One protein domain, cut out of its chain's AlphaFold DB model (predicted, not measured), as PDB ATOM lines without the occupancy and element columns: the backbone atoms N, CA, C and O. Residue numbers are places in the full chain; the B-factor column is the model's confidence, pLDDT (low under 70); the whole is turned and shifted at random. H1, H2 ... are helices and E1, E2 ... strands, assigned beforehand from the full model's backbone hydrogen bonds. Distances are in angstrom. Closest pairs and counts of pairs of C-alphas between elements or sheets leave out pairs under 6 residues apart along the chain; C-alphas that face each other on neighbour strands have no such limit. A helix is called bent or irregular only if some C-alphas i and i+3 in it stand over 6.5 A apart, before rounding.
ATOM      1  N   ASN A 127     124.633 144.905 125.858       82.75
ATOM      2  CA  ASN A 127     125.490 145.993 126.310       82.75
ATOM      3  C   ASN A 127     126.583 146.272 125.261       82.75
ATOM      4  O   ASN A 127     127.708 145.781 125.383       82.75
ATOM      5  N   TYR A 128     126.263 147.074 124.241       80.44
ATOM      6  CA  TYR A 128     127.205 147.418 123.165       80.44
ATOM      7  C   TYR A 128     128.485 148.112 123.658       80.44
ATOM      8  O   TYR A 128     129.537 147.915 123.059       80.44
ATOM      9  N   LYS A 129     128.452 148.840 124.788       83.69
ATOM     10  CA  LYS A 129     129.677 149.363 125.427       83.69
ATOM     11  C   LYS A 129     130.595 148.241 125.923       83.69
ATOM     12  O   LYS A 129     131.810 148.333 125.765       83.69
ATOM     13  N   GLY A 130     130.018 147.192 126.513       83.88
ATOM     14  CA  GLY A 130     130.744 145.996 126.946       83.88
ATOM     15  C   GLY A 130     131.327 145.224 125.763       83.88
ATOM     16  O   GLY A 130     132.532 144.991 125.727       83.88
ATOM     17  N   ALA A 131     130.497 144.927 124.757       81.06
ATOM     18  CA  ALA A 131     130.922 144.233 123.539       81.06
ATOM     19  C   ALA A 131     132.039 144.990 122.794       81.06
ATOM     20  O   ALA A 131     133.026 144.382 122.379       81.06
ATOM     21  N   LEU A 132     131.941 146.323 122.692       84.25
ATOM     22  CA  LEU A 132     133.000 147.141 122.103       84.25
ATOM     23  C   LEU A 132     134.300 147.065 122.910       84.25
ATOM     24  O   LEU A 132     135.370 146.968 122.319       84.25
ATOM     25  N   ASN A 133     134.223 147.093 124.244       86.56
ATOM     26  CA  ASN A 133     135.400 146.988 125.105       86.56
ATOM     27  C   ASN A 133     136.096 145.624 124.968       86.56
ATOM     28  O   ASN A 133     137.321 145.572 124.891       86.56
ATOM     29  N   GLU A 134     135.338 144.531 124.872       83.94
ATOM     30  CA  GLU A 134     135.889 143.195 124.605       83.94
ATOM     31  C   GLU A 134     136.541 143.118 123.213       83.94
ATOM     32  O   GLU A 134     137.698 142.700 123.098       83.94
ATOM     33  N   ALA A 135     135.866 143.605 122.165       79.69
ATOM     34  CA  ALA A 135     136.409 143.648 120.804       79.69
ATOM     35  C   ALA A 135     137.674 144.525 120.696       79.69
ATOM     36  O   ALA A 135     138.639 144.150 120.024       79.69
ATOM     37  N   ALA A 136     137.699 145.663 121.395       80.62
ATOM     38  CA  ALA A 136     138.852 146.551 121.472       80.62
ATOM     39  C   ALA A 136     140.031 145.891 122.200       80.62
ATOM     40  O   ALA A 136     141.141 145.898 121.671       80.62
ATOM     41  N   MET A 137     139.797 145.242 123.349       82.06
ATOM     42  CA  MET A 137     140.836 144.497 124.073       82.06
ATOM     43  C   MET A 137     141.454 143.382 123.219       82.06
ATOM     44  O   MET A 137     142.675 143.230 123.218       82.06
ATOM     45  N   VAL A 138     140.645 142.638 122.455       82.62
ATOM     46  CA  VAL A 138     141.130 141.581 121.545       82.62
ATOM     47  C   VAL A 138     142.008 142.140 120.415       82.62
ATOM     48  O   VAL A 138     142.940 141.464 119.983       82.62
ATOM     49  N   ARG A 139     141.754 143.372 119.956       79.56
ATOM     50  CA  ARG A 139     142.511 144.038 118.875       79.56
ATOM     51  C   ARG A 139     143.589 145.017 119.361       79.56
ATOM     52  O   ARG A 139     144.217 145.676 118.539       79.56
ATOM     53  N   GLY A 140     143.811 145.134 120.673       80.31
ATOM     54  CA  GLY A 140     144.756 146.100 121.249       80.31
ATOM     55  C   GLY A 140     144.360 147.570 121.040       80.31
ATOM     56  O   GLY A 140     145.230 148.439 121.020       80.31
ATOM     57  N   LEU A 141     143.066 147.847 120.851       84.56
ATOM     58  CA  LEU A 141     142.536 149.188 120.613       84.56
ATOM     59  C   LEU A 141     142.204 149.904 121.927       84.56
ATOM     60  O   LEU A 141     141.684 149.305 122.869       84.56
ATOM     61  N   THR A 142     142.411 151.217 121.946       85.94
ATOM     62  CA  THR A 142     141.932 152.116 123.003       85.94
ATOM     63  C   THR A 142     140.651 152.799 122.534       85.94
ATOM     64  O   THR A 142     140.621 153.380 121.448       85.94
ATOM     65  N   ILE A 143     139.603 152.762 123.361       87.69
ATOM     66  CA  ILE A 143     138.342 153.469 123.109       87.69
ATOM     67  C   ILE A 143     138.347 154.788 123.884       87.69
ATOM     68  O   ILE A 143     138.635 154.795 125.080       87.69
ATOM     69  N   SER A 144     137.960 155.885 123.236       87.19
ATOM     70  CA  SER A 144     137.632 157.145 123.914       87.19
ATOM     71  C   SER A 144     136.236 157.627 123.513       87.19
ATOM     72  O   SER A 144     135.883 157.613 122.332       87.19
ATOM     73  N   TYR A 145     135.446 158.028 124.512       84.56
ATOM     74  CA  TYR A 145     134.079 158.536 124.379       84.56
ATOM     75  C   TYR A 145     134.080 160.056 124.587       84.56
ATOM     76  O   TYR A 145     134.722 160.551 125.514       84.56
ATOM     77  N   ALA A 146     133.344 160.789 123.753       82.88
ATOM     78  CA  ALA A 146     133.160 162.232 123.879       82.88
ATOM     79  C   ALA A 146     131.695 162.617 123.624       82.88
ATOM     80  O   ALA A 146     131.206 162.508 122.496       82.88
ATOM     81  N   SER A 147     131.014 163.082 124.669       80.94
ATOM     82  CA  SER A 147     129.623 163.546 124.630       80.94
ATOM     83  C   SER A 147     129.551 165.066 124.498       80.94
ATOM     84  O   SER A 147     130.294 165.791 125.161       80.94
ATOM     85  N   VAL A 148     128.620 165.563 123.683       78.50
ATOM     86  CA  VAL A 148     128.313 166.995 123.546       78.50
ATOM     87  C   VAL A 148     126.803 167.190 123.667       78.50
ATOM     88  O   VAL A 148     126.037 166.491 123.006       78.50
ATOM     89  N   ALA A 149     126.356 168.137 124.495       77.38
ATOM     90  CA  ALA A 149     124.946 168.516 124.566       77.38
ATOM     91  C   ALA A 149     124.539 169.321 123.316       77.38
ATOM     92  O   ALA A 149     125.249 170.235 122.893       77.38
ATOM     93  N   VAL A 150     123.393 168.983 122.730       76.75
ATOM     94  CA  VAL A 150     122.837 169.572 121.502       76.75
ATOM     95  C   VAL A 150     121.441 170.116 121.816       76.75
ATOM     96  O   VAL A 150     120.424 169.554 121.418       76.75
ATOM     97  N   GLY A 151     121.399 171.204 122.588       72.75
ATOM     98  CA  GLY A 151     120.170 171.769 123.153       72.75
ATOM     99  C   GLY A 151     119.930 171.340 124.604       72.75
ATOM    100  O   GLY A 151     120.827 170.817 125.260       72.75
ATOM    101  N   GLU A 152     118.725 171.593 125.118       70.62
ATOM    102  CA  GLU A 152     118.428 171.512 126.560       70.62
ATOM    103  C   GLU A 152     118.282 170.083 127.111       70.62
ATOM    104  O   GLU A 152     118.497 169.870 128.300       70.62
ATOM    105  N   GLN A 153     117.916 169.109 126.269       69.94
ATOM    106  CA  GLN A 153     117.657 167.719 126.689       69.94
ATOM    107  C   GLN A 153     118.287 166.656 125.773       69.94
ATOM    108  O   GLN A 153     118.058 165.470 125.971       69.94
ATOM    109  N   SER A 154     119.087 167.050 124.779       75.31
ATOM    110  CA  SER A 154     119.593 166.150 123.733       75.31
ATOM    111  C   SER A 154     121.117 166.071 123.734       75.31
ATOM    112  O   SER A 154     121.793 167.070 123.965       75.31
ATOM    113  N   PHE A 155     121.669 164.897 123.423       71.50
ATOM    114  CA  PHE A 155     123.117 164.647 123.414       71.50
ATOM    115  C   PHE A 155     123.578 164.070 122.069       71.50
ATOM    116  O   PHE A 155     122.832 163.349 121.417       71.50
ATOM    117  N   ARG A 156     124.818 164.354 121.654       76.75
ATOM    118  CA  ARG A 156     125.534 163.682 120.553       76.75
ATOM    119  C   ARG A 156     126.808 163.084 121.136       76.75
ATOM    120  O   ARG A 156     127.683 163.829 121.573       76.75
ATOM    121  N   SER A 157     126.920 161.759 121.126       79.19
ATOM    122  CA  SER A 157     128.108 161.058 121.624       79.19
ATOM    123  C   SER A 157     128.932 160.488 120.483       79.19
ATOM    124  O   SER A 157     128.396 159.895 119.545       79.19
ATOM    125  N   THR A 158     130.246 160.663 120.585       81.38
ATOM    126  CA  THR A 158     131.230 160.181 119.617       81.38
ATOM    127  C   THR A 158     132.118 159.133 120.274       81.38
ATOM    128  O   THR A 158     132.678 159.371 121.343       81.38
ATOM    129  N   VAL A 159     132.271 157.985 119.622       85.94
ATOM    130  CA  VAL A 159     133.198 156.912 119.995       85.94
ATOM    131  C   VAL A 159     134.391 156.963 119.055       85.94
ATOM    132  O   VAL A 159     134.214 156.987 117.842       85.94
ATOM    133  N   THR A 160     135.604 156.966 119.596       84.62
ATOM    134  CA  THR A 160     136.850 156.943 118.818       84.62
ATOM    135  C   THR A 160     137.659 155.693 119.132       84.62
ATOM    136  O   THR A 160     137.818 155.334 120.300       84.62
ATOM    137  N   LEU A 161     138.166 155.036 118.087       83.62
ATOM    138  CA  LEU A 161     139.011 153.845 118.188       83.62
ATOM    139  C   LEU A 161     140.449 154.198 117.794       83.62
ATOM    140  O   LEU A 161     140.726 154.546 116.646       83.62
ATOM    141  N   GLN A 162     141.376 154.096 118.742       80.06
ATOM    142  CA  GLN A 162     142.808 154.321 118.531       80.06
ATOM    143  C   GLN A 162     143.562 152.979 118.571       80.06
ATOM    144  O   GLN A 162     143.185 152.118 119.361       80.06
ATOM    145  N   PRO A 163     144.615 152.768 117.756       75.19
ATOM    146  CA  PRO A 163     145.237 153.718 116.830       75.19
ATOM    147  C   PRO A 163     144.541 153.848 115.460       75.19
ATOM    148  O   PRO A 163     145.024 154.614 114.634       75.19
ATOM    149  N   LEU A 164     143.418 153.156 115.208       76.94
ATOM    150  CA  LEU A 164     142.708 153.177 113.912       76.94
ATOM    151  C   LEU A 164     142.277 154.579 113.435       76.94
ATOM    152  O   LEU A 164     142.025 154.767 112.249       76.94
ATOM    153  N   GLY A 165     142.138 155.548 114.346       74.12
ATOM    154  CA  GLY A 165     141.771 156.933 114.033       74.12
ATOM    155  C   GLY A 165     140.310 157.123 113.609       74.12
ATOM    156  O   GLY A 165     139.919 158.232 113.258       74.12
ATOM    157  N   ARG A 166     139.495 156.059 113.646       77.25
ATOM    158  CA  ARG A 166     138.088 156.080 113.227       77.25
ATOM    159  C   ARG A 166     137.180 156.578 114.351       77.25
ATOM    160  O   ARG A 166     137.352 156.197 115.512       77.25
ATOM    161  N   SER A 167     136.203 157.399 113.981       80.38
ATOM    162  CA  SER A 167     135.158 157.937 114.850       80.38
ATOM    163  C   SER A 167     133.768 157.476 114.399       80.38
ATOM    164  O   SER A 167     133.494 157.367 113.206       80.38
ATOM    165  N   PHE A 168     132.891 157.218 115.366       81.19
ATOM    166  CA  PHE A 168     131.508 156.772 115.180       81.19
ATOM    167  C   PHE A 168     130.586 157.662 116.008       81.19
ATOM    168  O   PHE A 168     130.957 158.067 117.111       81.19
ATOM    169  N   VAL A 169     129.406 157.997 115.488       77.56
ATOM    170  CA  VAL A 169     128.524 159.021 116.064       77.56
ATOM    171  C   VAL A 169     127.152 158.419 116.316       77.56
ATOM    172  O   VAL A 169     126.403 158.144 115.381       77.56
ATOM    173  N   GLY A 170     126.795 158.277 117.588       73.38
ATOM    174  CA  GLY A 170     125.466 157.825 117.972       73.38
ATOM    175  C   GLY A 170     124.395 158.835 117.567       73.38
ATOM    176  O   GLY A 170     124.603 160.044 117.708       73.38
ATOM    177  N   CYS A 171     123.246 158.347 117.084       71.94
ATOM    178  CA  CYS A 171     122.092 159.213 116.842       71.94
ATOM    179  C   CYS A 171     121.711 159.961 118.126       71.94
ATOM    180  O   CYS A 171     121.829 159.424 119.230       71.94
ATOM    181  N   VAL A 172     121.238 161.195 117.956       68.31
ATOM    182  CA  VAL A 172     120.858 162.090 119.052       68.31
ATOM    183  C   VAL A 172     119.638 161.537 119.792       68.31
ATOM    184  O   VAL A 172     118.621 161.240 119.171       68.31
ATOM    185  N   THR A 173     119.726 161.419 121.117       66.50
ATOM    186  CA  THR A 173     118.611 161.010 121.987       66.50
ATOM    187  C   THR A 173     118.555 161.868 123.252       66.50
ATOM    188  O   THR A 173     119.490 162.616 123.555       66.50
ATOM    189  N   ALA A 174     117.461 161.723 124.007       61.44
ATOM    190  CA  ALA A 174     117.171 162.470 125.231       61.44
ATOM    191  C   ALA A 174     118.089 162.147 126.438       61.44
ATOM    192  O   ALA A 174     117.846 162.605 127.554       61.44
ATOM    193  N   GLY A 175     119.125 161.317 126.265       68.81
ATOM    194  CA  GLY A 175     120.008 160.925 127.358       68.81
ATOM    195  C   GLY A 175     121.357 160.400 126.883       68.81
ATOM    196  O   GLY A 175     121.430 159.458 126.093       68.81
ATOM    197  N   GLU A 176     122.427 160.979 127.433       69.25
ATOM    198  CA  GLU A 176     123.830 160.692 127.107       69.25
ATOM    199  C   GLU A 176     124.113 159.192 126.925       69.25
ATOM    200  O   GLU A 176     124.521 158.774 125.842       69.25
ATOM    201  N   LYS A 177     123.779 158.363 127.924       77.12
ATOM    202  CA  LYS A 177     124.017 156.906 127.911       77.12
ATOM    203  C   LYS A 177     123.444 156.198 126.677       77.12
ATOM    204  O   LYS A 177     124.067 155.267 126.174       77.12
ATOM    205  N   GLY A 178     122.284 156.639 126.180       72.44
ATOM    206  CA  GLY A 178     121.662 156.089 124.973       72.44
ATOM    207  C   GLY A 178     122.431 156.467 123.706       72.44
ATOM    208  O   GLY A 178     122.661 155.617 122.848       72.44
ATOM    209  N   THR A 179     122.906 157.711 123.618       72.94
ATOM    210  CA  THR A 179     123.758 158.151 122.498       72.94
ATOM    211  C   THR A 179     125.139 157.502 122.510       72.94
ATOM    212  O   THR A 179     125.672 157.170 121.455       72.94
ATOM    213  N   GLU A 180     125.724 157.252 123.683       79.06
ATOM    214  CA  GLU A 180     126.974 156.496 123.771       79.06
ATOM    215  C   GLU A 180     126.779 155.016 123.397       79.06
ATOM    216  O   GLU A 180     127.681 154.405 122.823       79.06
ATOM    217  N   GLN A 181     125.619 154.425 123.712       82.50
ATOM    218  CA  GLN A 181     125.297 153.039 123.358       82.50
ATOM    219  C   GLN A 181     125.074 152.876 121.848       82.50
ATOM    220  O   GLN A 181     125.587 151.914 121.276       82.50
ATOM    221  N   SER A 182     124.397 153.820 121.183       79.25
ATOM    222  CA  SER A 182     124.242 153.802 119.719       79.25
ATOM    223  C   SER A 182     125.561 154.103 118.987       79.25
ATOM    224  O   SER A 182     125.859 153.461 117.978       79.25
ATOM    225  N   ALA A 183     126.413 154.980 119.532       78.31
ATOM    226  CA  ALA A 183     127.778 155.186 119.036       78.31
ATOM    227  C   ALA A 183     128.636 153.910 119.161       78.31
ATOM    228  O   ALA A 183     129.360 153.545 118.234       78.31
ATOM    229  N   ALA A 184     128.525 153.196 120.289       81.12
ATOM    230  CA  ALA A 184     129.226 151.931 120.496       81.12
ATOM    231  C   ALA A 184     128.709 150.819 119.567       81.12
ATOM    232  O   ALA A 184     129.512 150.053 119.041       81.12
ATOM    233  N   GLN A 185     127.399 150.757 119.308       83.19
ATOM    234  CA  GLN A 185     126.795 149.797 118.377       83.19
ATOM    235  C   GLN A 185     127.346 149.951 116.948       83.19
ATOM    236  O   GLN A 185     127.721 148.954 116.331       83.19
ATOM    237  N   GLN A 186     127.469 151.186 116.442       78.75
ATOM    238  CA  GLN A 186     128.110 151.455 115.145       78.75
ATOM    239  C   GLN A 186     129.576 150.999 115.118       78.75
ATOM    240  O   GLN A 186     130.018 150.384 114.149       78.75
ATOM    241  N   ALA A 187     130.326 151.278 116.188       79.06
ATOM    242  CA  ALA A 187     131.729 150.895 116.294       79.06
ATOM    243  C   ALA A 187     131.922 149.363 116.348       79.06
ATOM    244  O   ALA A 187     132.859 148.853 115.736       79.06
ATOM    245  N   VAL A 188     131.023 148.620 117.011       81.31
ATOM    246  CA  VAL A 188     131.019 147.143 116.995       81.31
ATOM    247  C   VAL A 188     130.746 146.623 115.583       81.31
ATOM    248  O   VAL A 188     131.546 145.845 115.070       81.31
ATOM    249  N   ALA A 189     129.688 147.106 114.924       78.31
ATOM    250  CA  ALA A 189     129.335 146.677 113.568       78.31
ATOM    251  C   ALA A 189     130.462 146.953 112.551       78.31
ATOM    252  O   ALA A 189     130.731 146.124 111.680       78.31
ATOM    253  N   PHE A 190     131.178 148.078 112.688       81.44
ATOM    254  CA  PHE A 190     132.376 148.343 111.889       81.44
ATOM    255  C   PHE A 190     133.482 147.307 112.139       81.44
ATOM    256  O   PHE A 190     134.042 146.771 111.183       81.44
ATOM    257  N   LEU A 191     133.799 147.007 113.403       78.62
ATOM    258  CA  LEU A 191     134.835 146.025 113.732       78.62
ATOM    259  C   LEU A 191     134.455 144.621 113.230       78.62
ATOM    260  O   LEU A 191     135.321 143.897 112.732       78.62
ATOM    261  N   GLU A 192     133.186 144.229 113.313       77.88
ATOM    262  CA  GLU A 192     132.687 142.959 112.768       77.88
ATOM    263  C   GLU A 192     132.829 142.893 111.239       77.88
ATOM    264  O   GLU A 192     133.306 141.880 110.720       77.88
ATOM    265  N   ALA A 193     132.510 143.972 110.517       69.50
ATOM    266  CA  ALA A 193     132.716 144.064 109.069       69.50
ATOM    267  C   ALA A 193     134.210 144.027 108.682       69.50
ATOM    268  O   ALA A 193     134.599 143.301 107.768       69.50
ATOM    269  N   GLU A 194     135.073 144.731 109.421       67.94
ATOM    270  CA  GLU A 194     136.534 144.697 109.248       67.94
ATOM    271  C   GLU A 194     137.096 143.271 109.427       67.94
ATOM    272  O   GLU A 194     137.985 142.847 108.690       67.94
ATOM    273  N   GLN A 195     136.526 142.480 110.344       67.38
ATOM    274  CA  GLN A 195     136.919 141.080 110.552       67.38
ATOM    275  C   GLN A 195     136.466 140.146 109.424       67.38
ATOM    276  O   GLN A 195     137.135 139.152 109.149       67.38
ATOM    277  N   GLN A 196     135.354 140.469 108.761       61.81
ATOM    278  CA  GLN A 196     134.872 139.749 107.579       61.81
ATOM    279  C   GLN A 196     135.672 140.121 106.316       61.81
ATOM    280  O   GLN A 196     135.826 139.281 105.433       61.81
ATOM    281  N   ALA A 197     136.245 141.330 106.261       53.88
ATOM    282  CA  ALA A 197     137.143 141.782 105.193       53.88
ATOM    283  C   ALA A 197     138.605 141.306 105.358       53.88
ATOM    284  O   ALA A 197     139.309 141.120 104.366       53.88
ATOM    285  N   ALA A 198     139.062 141.055 106.592       49.38
ATOM    286  CA  ALA A 198     140.409 140.563 106.906       49.38
ATOM    287  C   ALA A 198     140.950 139.402 106.024       49.38
ATOM    288  O   ALA A 198     142.111 139.492 105.615       49.38
ATOM    289  N   PRO A 199     140.186 138.342 105.658       48.75
ATOM    290  CA  PRO A 199     140.679 137.285 104.760       48.75
ATOM    291  C   PRO A 199     141.117 137.756 103.359       48.75
ATOM    292  O   PRO A 199     141.804 136.996 102.673       48.75
TER     293      PRO A 199
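Overview. This is residues 127 to 199 of the 382 residues of a protein of Emiliania huxleyi (UniProt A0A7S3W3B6). A small three-stranded sheet, E1, E2 and E3, is covered on one face by the long helix H2, which runs slantwise over it, while the shorter H1 packs beside H2 and makes two layers with it, helices on one face of a sheet. Residues 193 to 199 of H2 stick out beyond the body. The printed part has 73 residues in the order H1, E1, E2, E3, H2, class mixed; the antiparallel sheet, order E1, E2, E3, is a meander, each strand the antiparallel neighbour of the one before. It is compact, radius of gyration of the C-alphas 12.5 A, spanning 46 by 18 by 18 A.

Arrangement. Start at H1, residues 128 to 139, which is on the sheet of E1, residues 142 to 149, E2, residues 155 to 162, and E3, residues 166 to 169. Hairpin E1 and E2 has N 146 and O 158 within hydrogen-bond range at 2.9 A; hairpin E2 and E3 has N 159 and O 168 at 2.8 A. H2, residues 176 to 199, is on the sheet at a height over the sheet of 8.1 A; its closest C-alphas to E3 are those of Ala 183 and Val 169, 4.9 A. With residues 180 to 191 alone, H2 touches H1, closest at the C-alphas of Gln 185 and Tyr 128, 5.4 A; they run the same way at a steep tilt of 37 degrees, only just steep. Every O i to N i+4 pair is within hydrogen-bond range in H1, and 19 of 20 in H2.

Along the chain. Find C-alpha 128 at (127.205, 147.418, 123.165), where H1 begins; it runs 16.3 A. E1 runs 23.7 A, E2 22.8 A and E3 10.4 A. H2 runs 36.5 A to C-alpha 199 at (140.679, 137.285, 104.760); it is irregular, but only just, with C-alphas 196 and 199 6.9 A apart.

Size, cuts and confidence. Look for the two C-alphas farthest apart at Glu 152 and Pro 199, 46.3 A. The printed part has no cut and no long link. Mean pLDDT of the printed part is 76.9, and residues 153, 172 to 176 and 193 to 199 are under 70.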